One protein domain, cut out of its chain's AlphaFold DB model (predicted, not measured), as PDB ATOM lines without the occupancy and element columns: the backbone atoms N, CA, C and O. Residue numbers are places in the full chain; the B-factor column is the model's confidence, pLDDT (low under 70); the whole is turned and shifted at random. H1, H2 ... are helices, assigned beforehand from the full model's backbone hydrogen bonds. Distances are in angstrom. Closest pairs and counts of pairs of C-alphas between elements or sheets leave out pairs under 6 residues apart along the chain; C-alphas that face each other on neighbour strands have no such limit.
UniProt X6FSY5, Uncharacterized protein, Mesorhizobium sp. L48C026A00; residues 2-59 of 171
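This is residues 2 to 59 of the 171 residues of an uncharacterized protein of Mesorhizobium sp. L48C026A00 (UniProt X6FSY5). One long, nearly straight helix, H2, makes the base of a wide, open U, and a shorter helix turns off at each of its ends, H1 at its beginning and H3 at its far end, both toward the same side. The arms H1 and H3 stay apart, and no other part of the printed residues fills the space between them. The printed part has 58 residues with three named helices, in the order H1, H2, H3, and no named strand; the class is all helix. It is extended, with a radius of gyration of the C-alphas of 17.9 A, and elongated, spanning 48 by 24 by 16 A.

H2 is residues 20 to 43, 34.7 A from first to last C-alpha, from C-alpha 20 at (40.317, 43.764, -113.826) to C-alpha 43 at (22.222, 41.853, -84.272). H1 is residues 9 to 18, 14.6 A long, and begins at C-alpha 9 at (27.357, 32.642, -115.090). H3 is residues 45 to 57, 18.0 A long, and ends at C-alpha 57 at (14.724, 19.869, -82.424).

H2 touches H1 only at the corner by their link, with residues 22 to 23 alone; the closest C-alphas, of Met 16 and Gln 23, are 5.1 A apart. Their lines stand at a steep tilt of 58 degrees, opposite ways. H2 and H3 are close but not clearly touching, with the C-alphas of Ile 41 and Val 48 the closest at 7.2 A, and are about perpendicular at 80 degrees. H1 and H3 are apart. In H1, H2 and H3 every O i to N i+4 pair is within hydrogen-bond range.

The C-alphas of Ala 2 and Ala 57, the two farthest apart, are 49.6 A apart. The printed part has no cut, and both links, H1 to H2 and H2 to H3, are tight. The model's mean pLDDT over the printed part is 82.5; residues 2 to 7 and residue 59 are under 70.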
ATOM      1  N   ALA A   2      28.042  46.208-123.230       54.69
ATOM      2  CA  ALA A   2      27.605  44.819-123.325       54.69
ATOM      3  C   ALA A   2      26.748  44.484-122.097       54.69
ATOM      4  O   ALA A   2      27.220  44.563-120.964       54.69
ATOM      5  N   TYR A   3      25.474  44.191-122.331       51.84
ATOM      6  CA  TYR A   3      24.545  43.709-121.318       51.84
ATOM      7  C   TYR A   3      24.835  42.214-121.139       51.84
ATOM      8  O   TYR A   3      24.433  41.417-121.983       51.84
ATOM      9  N   ILE A   4      25.608  41.841-120.112       62.03
ATOM     10  CA  ILE A   4      25.781  40.431-119.736       62.03
ATOM     11  C   ILE A   4      24.415  39.997-119.202       62.03
ATOM     12  O   ILE A   4      24.007  40.416-118.118       62.03
ATOM     13  N   ALA A   5      23.648  39.297-120.038       52.97
ATOM     14  CA  ALA A   5      22.332  38.800-119.677       52.97
ATOM     15  C   ALA A   5      22.460  37.912-118.433       52.97
ATOM     16  O   ALA A   5      23.428  37.173-118.290       52.97
ATOM     17  N   ALA A   6      21.487  37.999-117.529       57.78
ATOM     18  CA  ALA A   6      21.495  37.364-116.207       57.78
ATOM     19  C   ALA A   6      21.482  35.818-116.230       57.78
ATOM     20  O   ALA A   6      21.327  35.191-115.185       57.78
ATOM     21  N   ASP A   7      21.650  35.214-117.404       65.12
ATOM     22  CA  ASP A   7      21.293  33.830-117.674       65.12
ATOM     23  C   ASP A   7      22.534  32.943-117.899       65.12
ATOM     24  O   ASP A   7      22.392  31.728-118.031       65.12
ATOM     25  N   ASN A   8      23.754  33.508-117.930       72.44
ATOM     26  CA  ASN A   8      24.994  32.748-118.112       72.44
ATOM     27  C   ASN A   8      26.141  33.174-117.172       72.44
ATOM     28  O   ASN A   8      26.959  34.048-117.454       72.44
ATOM     29  N   GLU A   9      26.258  32.464-116.051       80.25
ATOM     30  CA  GLU A   9      27.357  32.642-115.090       80.25
ATOM     31  C   GLU A   9      28.741  32.490-115.752       80.25
ATOM     32  O   GLU A   9      29.672  33.221-115.420       80.25
ATOM     33  N   GLU A  10      28.862  31.609-116.751       79.94
ATOM     34  CA  GLU A  10      30.106  31.361-117.490       79.94
ATOM     35  C   GLU A  10      30.620  32.614-118.231       79.94
ATOM     36  O   GLU A  10      31.819  32.903-118.209       79.94
ATOM     37  N   ASP A  11      29.731  33.412-118.832       79.31
ATOM     38  CA  ASP A  11      30.117  34.639-119.544       79.31
ATOM     39  C   ASP A  11      30.477  35.758-118.567       79.31
ATOM     40  O   ASP A  11      31.374  36.553-118.847       79.31
ATOM     41  N   LEU A  12      29.835  35.798-117.393       78.25
ATOM     42  CA  LEU A  12      30.217  36.706-116.315       78.25
ATOM     43  C   LEU A  12      31.623  36.376-115.799       78.25
ATOM     44  O   LEU A  12      32.465  37.271-115.707       78.25
ATOM     45  N   PHE A  13      31.916  35.102-115.519       79.75
ATOM     46  CA  PHE A  13      33.260  34.676-115.114       79.75
ATOM     47  C   PHE A  13      34.299  34.931-116.210       79.75
ATOM     48  O   PHE A  13      35.423  35.345-115.917       79.75
ATOM     49  N   THR A  14      33.923  34.739-117.475       83.25
ATOM     50  CA  THR A  14      34.778  35.051-118.624       83.25
ATOM     51  C   THR A  14      35.061  36.551-118.701       83.25
ATOM     52  O   THR A  14      36.221  36.945-118.785       83.25
ATOM     53  N   ALA A  15      34.044  37.403-118.579       76.38
ATOM     54  CA  ALA A  15      34.204  38.855-118.587       76.38
ATOM     55  C   ALA A  15      35.070  39.350-117.417       76.38
ATOM     56  O   ALA A  15      35.957  40.176-117.620       76.38
ATOM     57  N   MET A  16      34.879  38.806-116.210       79.06
ATOM     58  CA  MET A  16      35.690  39.163-115.041       79.06
ATOM     59  C   MET A  16      37.168  38.782-115.193       79.06
ATOM     60  O   MET A  16      38.042  39.517-114.739       79.06
ATOM     61  N   ARG A  17      37.476  37.662-115.862       78.88
ATOM     62  CA  ARG A  17      38.868  37.263-116.130       78.88
ATOM     63  C   ARG A  17      39.610  38.243-117.034       78.88
ATOM     64  O   ARG A  17      40.827  38.362-116.907       78.88
ATOM     65  N   PHE A  18      38.902  38.916-117.938       77.25
ATOM     66  CA  PHE A  18      39.504  39.837-118.904       77.25
ATOM     67  C   PHE A  18      39.379  41.314-118.508       77.25
ATOM     68  O   PHE A  18      40.107  42.142-119.054       77.25
ATOM     69  N   ASP A  19      38.528  41.648-117.535       85.19
ATOM     70  CA  ASP A  19      38.352  43.007-117.027       85.19
ATOM     71  C   ASP A  19      38.644  43.084-115.519       85.19
ATOM     72  O   ASP A  19      37.801  42.816-114.659       85.19
ATOM     73  N   ARG A  20      39.865  43.527-115.203       85.94
ATOM     74  CA  ARG A  20      40.317  43.764-113.826       85.94
ATOM     75  C   ARG A  20      39.461  44.810-113.095       85.94
ATOM     76  O   ARG A  20      39.248  44.677-111.894       85.94
ATOM     77  N   GLY A  21      38.962  45.831-113.791       87.31
ATOM     78  CA  GLY A  21      38.115  46.862-113.186       87.31
ATOM     79  C   GLY A  21      36.717  46.342-112.850       87.31
ATOM     80  O   GLY A  21      36.134  46.721-111.832       87.31
ATOM     81  N   LEU A  22      36.182  45.436-113.670       88.38
ATOM     82  CA  LEU A  22      34.950  44.710-113.367       88.38
ATOM     83  C   LEU A  22      35.137  43.787-112.157       88.38
ATOM     84  O   LEU A  22      34.306  43.821-111.250       88.38
ATOM     85  N   GLN A  23      36.241  43.037-112.110       88.00
ATOM     86  CA  GLN A  23      36.583  42.165-110.983       88.00
ATOM     87  C   GLN A  23      36.639  42.946-109.660       88.00
ATOM     88  O   GLN A  23      35.928  42.610-108.716       88.00
ATOM     89  N   GLU A  24      37.395  44.049-109.607       91.44
ATOM     90  CA  GLU A  24      37.532  44.877-108.397       91.44
ATOM     91  C   GLU A  24      36.179  45.439-107.913       91.44
ATOM     92  O   GLU A  24      35.918  45.538-106.710       91.44
ATOM     93  N   ARG A  25      35.274  45.782-108.839       91.56
ATOM     94  CA  ARG A  25      33.923  46.260-108.505       91.56
ATOM     95  C   ARG A  25      33.026  45.155-107.958       91.56
ATOM     96  O   ARG A  25      32.268  45.419-107.025       91.56
ATOM     97  N   VAL A  26      33.092  43.956-108.531       91.25
ATOM     98  CA  VAL A  26      32.342  42.795-108.035       91.25
ATOM     99  C   VAL A  26      32.829  42.422-106.637       91.25
ATOM    100  O   VAL A  26      32.009  42.305-105.726       91.25
ATOM    101  N   ASP A  27      34.144  42.354-106.430       93.19
ATOM    102  CA  ASP A  27      34.739  42.035-105.130       93.19
ATOM    103  C   ASP A  27      34.324  43.040-104.052       93.19
ATOM    104  O   ASP A  27      33.937  42.656-102.945       93.19
ATOM    105  N   LYS A  28      34.310  44.336-104.385       95.25
ATOM    106  CA  LYS A  28      33.826  45.379-103.477       95.25
ATOM    107  C   LYS A  28      32.373  45.147-103.054       95.25
ATOM    108  O   LYS A  28      32.070  45.197-101.862       95.25
ATOM    109  N   VAL A  29      31.476  44.881-104.006       96.69
ATOM    110  CA  VAL A  29      30.054  44.645-103.705       96.69
ATOM    111  C   VAL A  29      29.881  43.393-102.848       96.69
ATOM    112  O   VAL A  29      29.132  43.426-101.871       96.69
ATOM    113  N   LEU A  30      30.590  42.308-103.170       95.75
ATOM    114  CA  LEU A  30      30.543  41.068-102.394       95.75
ATOM    115  C   LEU A  30      31.007  41.289-100.953       95.75
ATOM    116  O   LEU A  30      30.325  40.857-100.022       95.75
ATOM    117  N   MET A  31      32.105  42.020-100.758       96.88
ATOM    118  CA  MET A  31      32.604  42.365 -99.427       96.88
ATOM    119  C   MET A  31      31.600  43.202 -98.629       96.88
ATOM    120  O   MET A  31      31.337  42.904 -97.463       96.88
ATOM    121  N   GLU A  32      30.982  44.208 -99.248       97.12
ATOM    122  CA  GLU A  32      29.960  45.034 -98.597       97.12
ATOM    123  C   GLU A  32      28.729  44.215 -98.180       97.12
ATOM    124  O   GLU A  32      28.229  44.367 -97.060       97.12
ATOM    125  N   GLN A  33      28.244  43.319 -99.048       97.75
ATOM    126  CA  GLN A  33      27.098  42.467 -98.718       97.75
ATOM    127  C   GLN A  33      27.442  41.436 -97.644       97.75
ATOM    128  O   GLN A  33      26.616  41.171 -96.768       97.75
ATOM    129  N   PHE A  34      28.654  40.887 -97.666       96.38
ATOM    130  CA  PHE A  34      29.107  39.937 -96.659       96.38
ATOM    131  C   PHE A  34      29.179  40.575 -95.269       96.38
ATOM    132  O   PHE A  34      28.641  40.028 -94.304       96.38
ATOM    133  N   GLU A  35      29.760  41.770 -95.159       96.31
ATOM    134  CA  GLU A  35      29.818  42.501 -93.889       96.31
ATOM    135  C   GLU A  35      28.431  42.951 -93.412       96.31
ATOM    136  O   GLU A  35      28.125  42.916 -92.216       96.31
ATOM    137  N   ARG A  36      27.535  43.310 -94.336       95.44
ATOM    138  CA  ARG A  36      26.133  43.580 -94.002       95.44
ATOM    139  C   ARG A  36      25.432  42.337 -93.455       95.44
ATOM    140  O   ARG A  36      24.732  42.438 -92.448       95.44
ATOM    141  N   ALA A  37      25.626  41.178 -94.082       94.25
ATOM    142  CA  ALA A  37      25.045  39.919 -93.630       94.25
ATOM    143  C   ALA A  37      25.557  39.540 -92.234       94.25
ATOM    144  O   ALA A  37      24.753  39.241 -91.351       94.25
ATOM    145  N   LYS A  38      26.872  39.648 -91.992       94.69
ATOM    146  CA  LYS A  38      27.466  39.444 -90.661       94.69
ATOM    147  C   LYS A  38      26.840  40.336 -89.601       94.69
ATOM    148  O   LYS A  38      26.542  39.858 -88.511       94.69
ATOM    149  N   ARG A  39      26.628  41.617 -89.911       94.31
ATOM    150  CA  ARG A  39      26.017  42.571 -88.980       94.31
ATOM    151  C   ARG A  39      24.589  42.178 -88.624       94.31
ATOM    152  O   ARG A  39      24.272  42.098 -87.446       94.31
ATOM    153  N   ILE A  40      23.765  41.866 -89.626       92.75
ATOM    154  CA  ILE A  40      22.372  41.441 -89.421       92.75
ATOM    155  C   ILE A  40      22.322  40.178 -88.557       92.75
ATOM    156  O   ILE A  40      21.549  40.115 -87.603       92.75
ATOM    157  N   ILE A  41      23.169  39.191 -88.862       87.94
ATOM    158  CA  ILE A  41      23.265  37.948 -88.089       87.94
ATOM    159  C   ILE A  41      23.743  38.233 -86.660       87.94
ATOM    160  O   ILE A  41      23.215  37.650 -85.719       87.94
ATOM    161  N   GLY A  42      24.706  39.138 -86.478       85.88
ATOM    162  CA  GLY A  42      25.188  39.555 -85.163       85.88
ATOM    163  C   GLY A  42      24.106  40.237 -84.321       85.88
ATOM    164  O   GLY A  42      23.936  39.892 -83.153       85.88
ATOM    165  N   GLU A  43      23.341  41.152 -84.917       87.00
ATOM    166  CA  GLU A  43      22.222  41.853 -84.272       87.00
ATOM    167  C   GLU A  43      21.102  40.888 -83.852       87.00
ATOM    168  O   GLU A  43      20.551  41.019 -82.761       87.00
ATOM    169  N   HIS A  44      20.819  39.869 -84.669       85.44
ATOM    170  CA  HIS A  44      19.749  38.891 -84.429       85.44
ATOM    171  C   HIS A  44      20.279  37.551 -83.898       85.44
ATOM    172  O   HIS A  44      19.593  36.533 -83.974       85.44
ATOM    173  N   ARG A  45      21.495  37.522 -83.338       81.75
ATOM    174  CA  ARG A  45      22.210  36.282 -82.994       81.75
ATOM    175  C   ARG A  45      21.395  35.334 -82.111       81.75
ATOM    176  O   ARG A  45      21.329  34.148 -82.404       81.75
ATOM    177  N   ARG A  46      20.734  35.860 -81.075       74.88
ATOM    178  CA  ARG A  46      19.900  35.061 -80.157       74.88
ATOM    179  C   ARG A  46      18.655  34.484 -80.839       74.88
ATOM    180  O   ARG A  46      18.229  33.385 -80.508       74.88
ATOM    181  N   GLU A  47      18.075  35.212 -81.792       77.81
ATOM    182  CA  GLU A  47      16.922  34.744 -82.572       77.81
ATOM    183  C   GLU A  47      17.346  33.682 -83.592       77.81
ATOM    184  O   GLU A  47      16.656  32.681 -83.756       77.81
ATOM    185  N   VAL A  48      18.510  33.853 -84.222       80.38
ATOM    186  CA  VAL A  48      19.102  32.865 -85.137       80.38
ATOM    187  C   VAL A  48      19.473  31.579 -84.397       80.38
ATOM    188  O   VAL A  48      19.163  30.498 -84.889       80.38
ATOM    189  N   GLU A  49      20.083  31.680 -83.213       82.50
ATOM    190  CA  GLU A  49      20.391  30.531 -82.348       82.50
ATOM    191  C   GLU A  49      19.100  29.803 -81.932       82.50
ATOM    192  O   GLU A  49      18.998  28.594 -82.123       82.50
ATOM    193  N   GLY A  50      18.063  30.531 -81.499       82.44
ATOM    194  CA  GLY A  50      16.765  29.937 -81.158       82.44
ATOM    195  C   GLY A  50      16.049  29.281 -82.348       82.44
ATOM    196  O   GLY A  50      15.443  28.221 -82.198       82.44
ATOM    197  N   ILE A  51      16.140  29.863 -83.549       83.12
ATOM    198  CA  ILE A  51      15.607  29.256 -84.778       83.12
ATOM    199  C   ILE A  51      16.412  28.006 -85.147       83.12
ATOM    200  O   ILE A  51      15.815  26.991 -85.491       83.12
ATOM    201  N   ALA A  52      17.743  28.040 -85.055       83.00
ATOM    202  CA  ALA A  52      18.592  26.886 -85.334       83.00
ATOM    203  C   ALA A  52      18.310  25.729 -84.364       83.00
ATOM    204  O   ALA A  52      18.129  24.597 -84.805       83.00
ATOM    205  N   GLU A  53      18.189  26.011 -83.067       83.12
ATOM    206  CA  GLU A  53      17.804  25.024 -82.054       83.12
ATOM    207  C   GLU A  53      16.403  24.462 -82.312       83.12
ATOM    208  O   GLU A  53      16.212  23.245 -82.290       83.12
ATOM    209  N   ALA A  54      15.430  25.317 -82.640       81.00
ATOM    210  CA  ALA A  54      14.083  24.880 -82.995       81.00
ATOM    211  C   ALA A  54      14.062  24.015 -84.268       81.00
ATOM    212  O   ALA A  54      13.306  23.047 -84.341       81.00
ATOM    213  N   LEU A  55      14.898  24.328 -85.262       77.50
ATOM    214  CA  LEU A  55      15.046  23.551 -86.496       77.50
ATOM    215  C   LEU A  55      15.768  22.216 -86.267       77.50
ATOM    216  O   LEU A  55      15.430  21.225 -86.909       77.50
ATOM    217  N   LEU A  56      16.730  22.160 -85.345       81.81
ATOM    218  CA  LEU A  56      17.414  20.923 -84.960       81.81
ATOM    219  C   LEU A  56      16.507  20.013 -84.120       81.81
ATOM    220  O   LEU A  56      16.478  18.802 -84.338       81.81
ATOM    221  N   ALA A  57      15.726  20.590 -83.205       80.94
ATOM    222  CA  ALA A  57      14.724  19.869 -82.424       80.94
ATOM    223  C   ALA A  57      13.582  19.347 -83.312       80.94
ATOM    224  O   ALA A  57      13.067  18.245 -83.109       80.94
ATOM    225  N   LYS A  58      13.212  20.110 -84.344       75.75
ATOM    226  CA  LYS A  58      12.211  19.730 -85.341       75.75
ATOM    227  C   LYS A  58      12.883  19.002 -86.508       75.75
ATOM    228  O   LYS A  58      13.014  19.539 -87.600       75.75
ATOM    229  N   ARG A  59      13.321  17.767 -86.249       60.47
ATOM    230  CA  ARG A  59      13.953  16.830 -87.197       60.47
ATOM    231  C   ARG A  59      13.458  16.995 -88.650       60.47
ATOM    232  O   ARG A  59      12.424  16.448 -89.015       60.47
TER     233      ARG A  59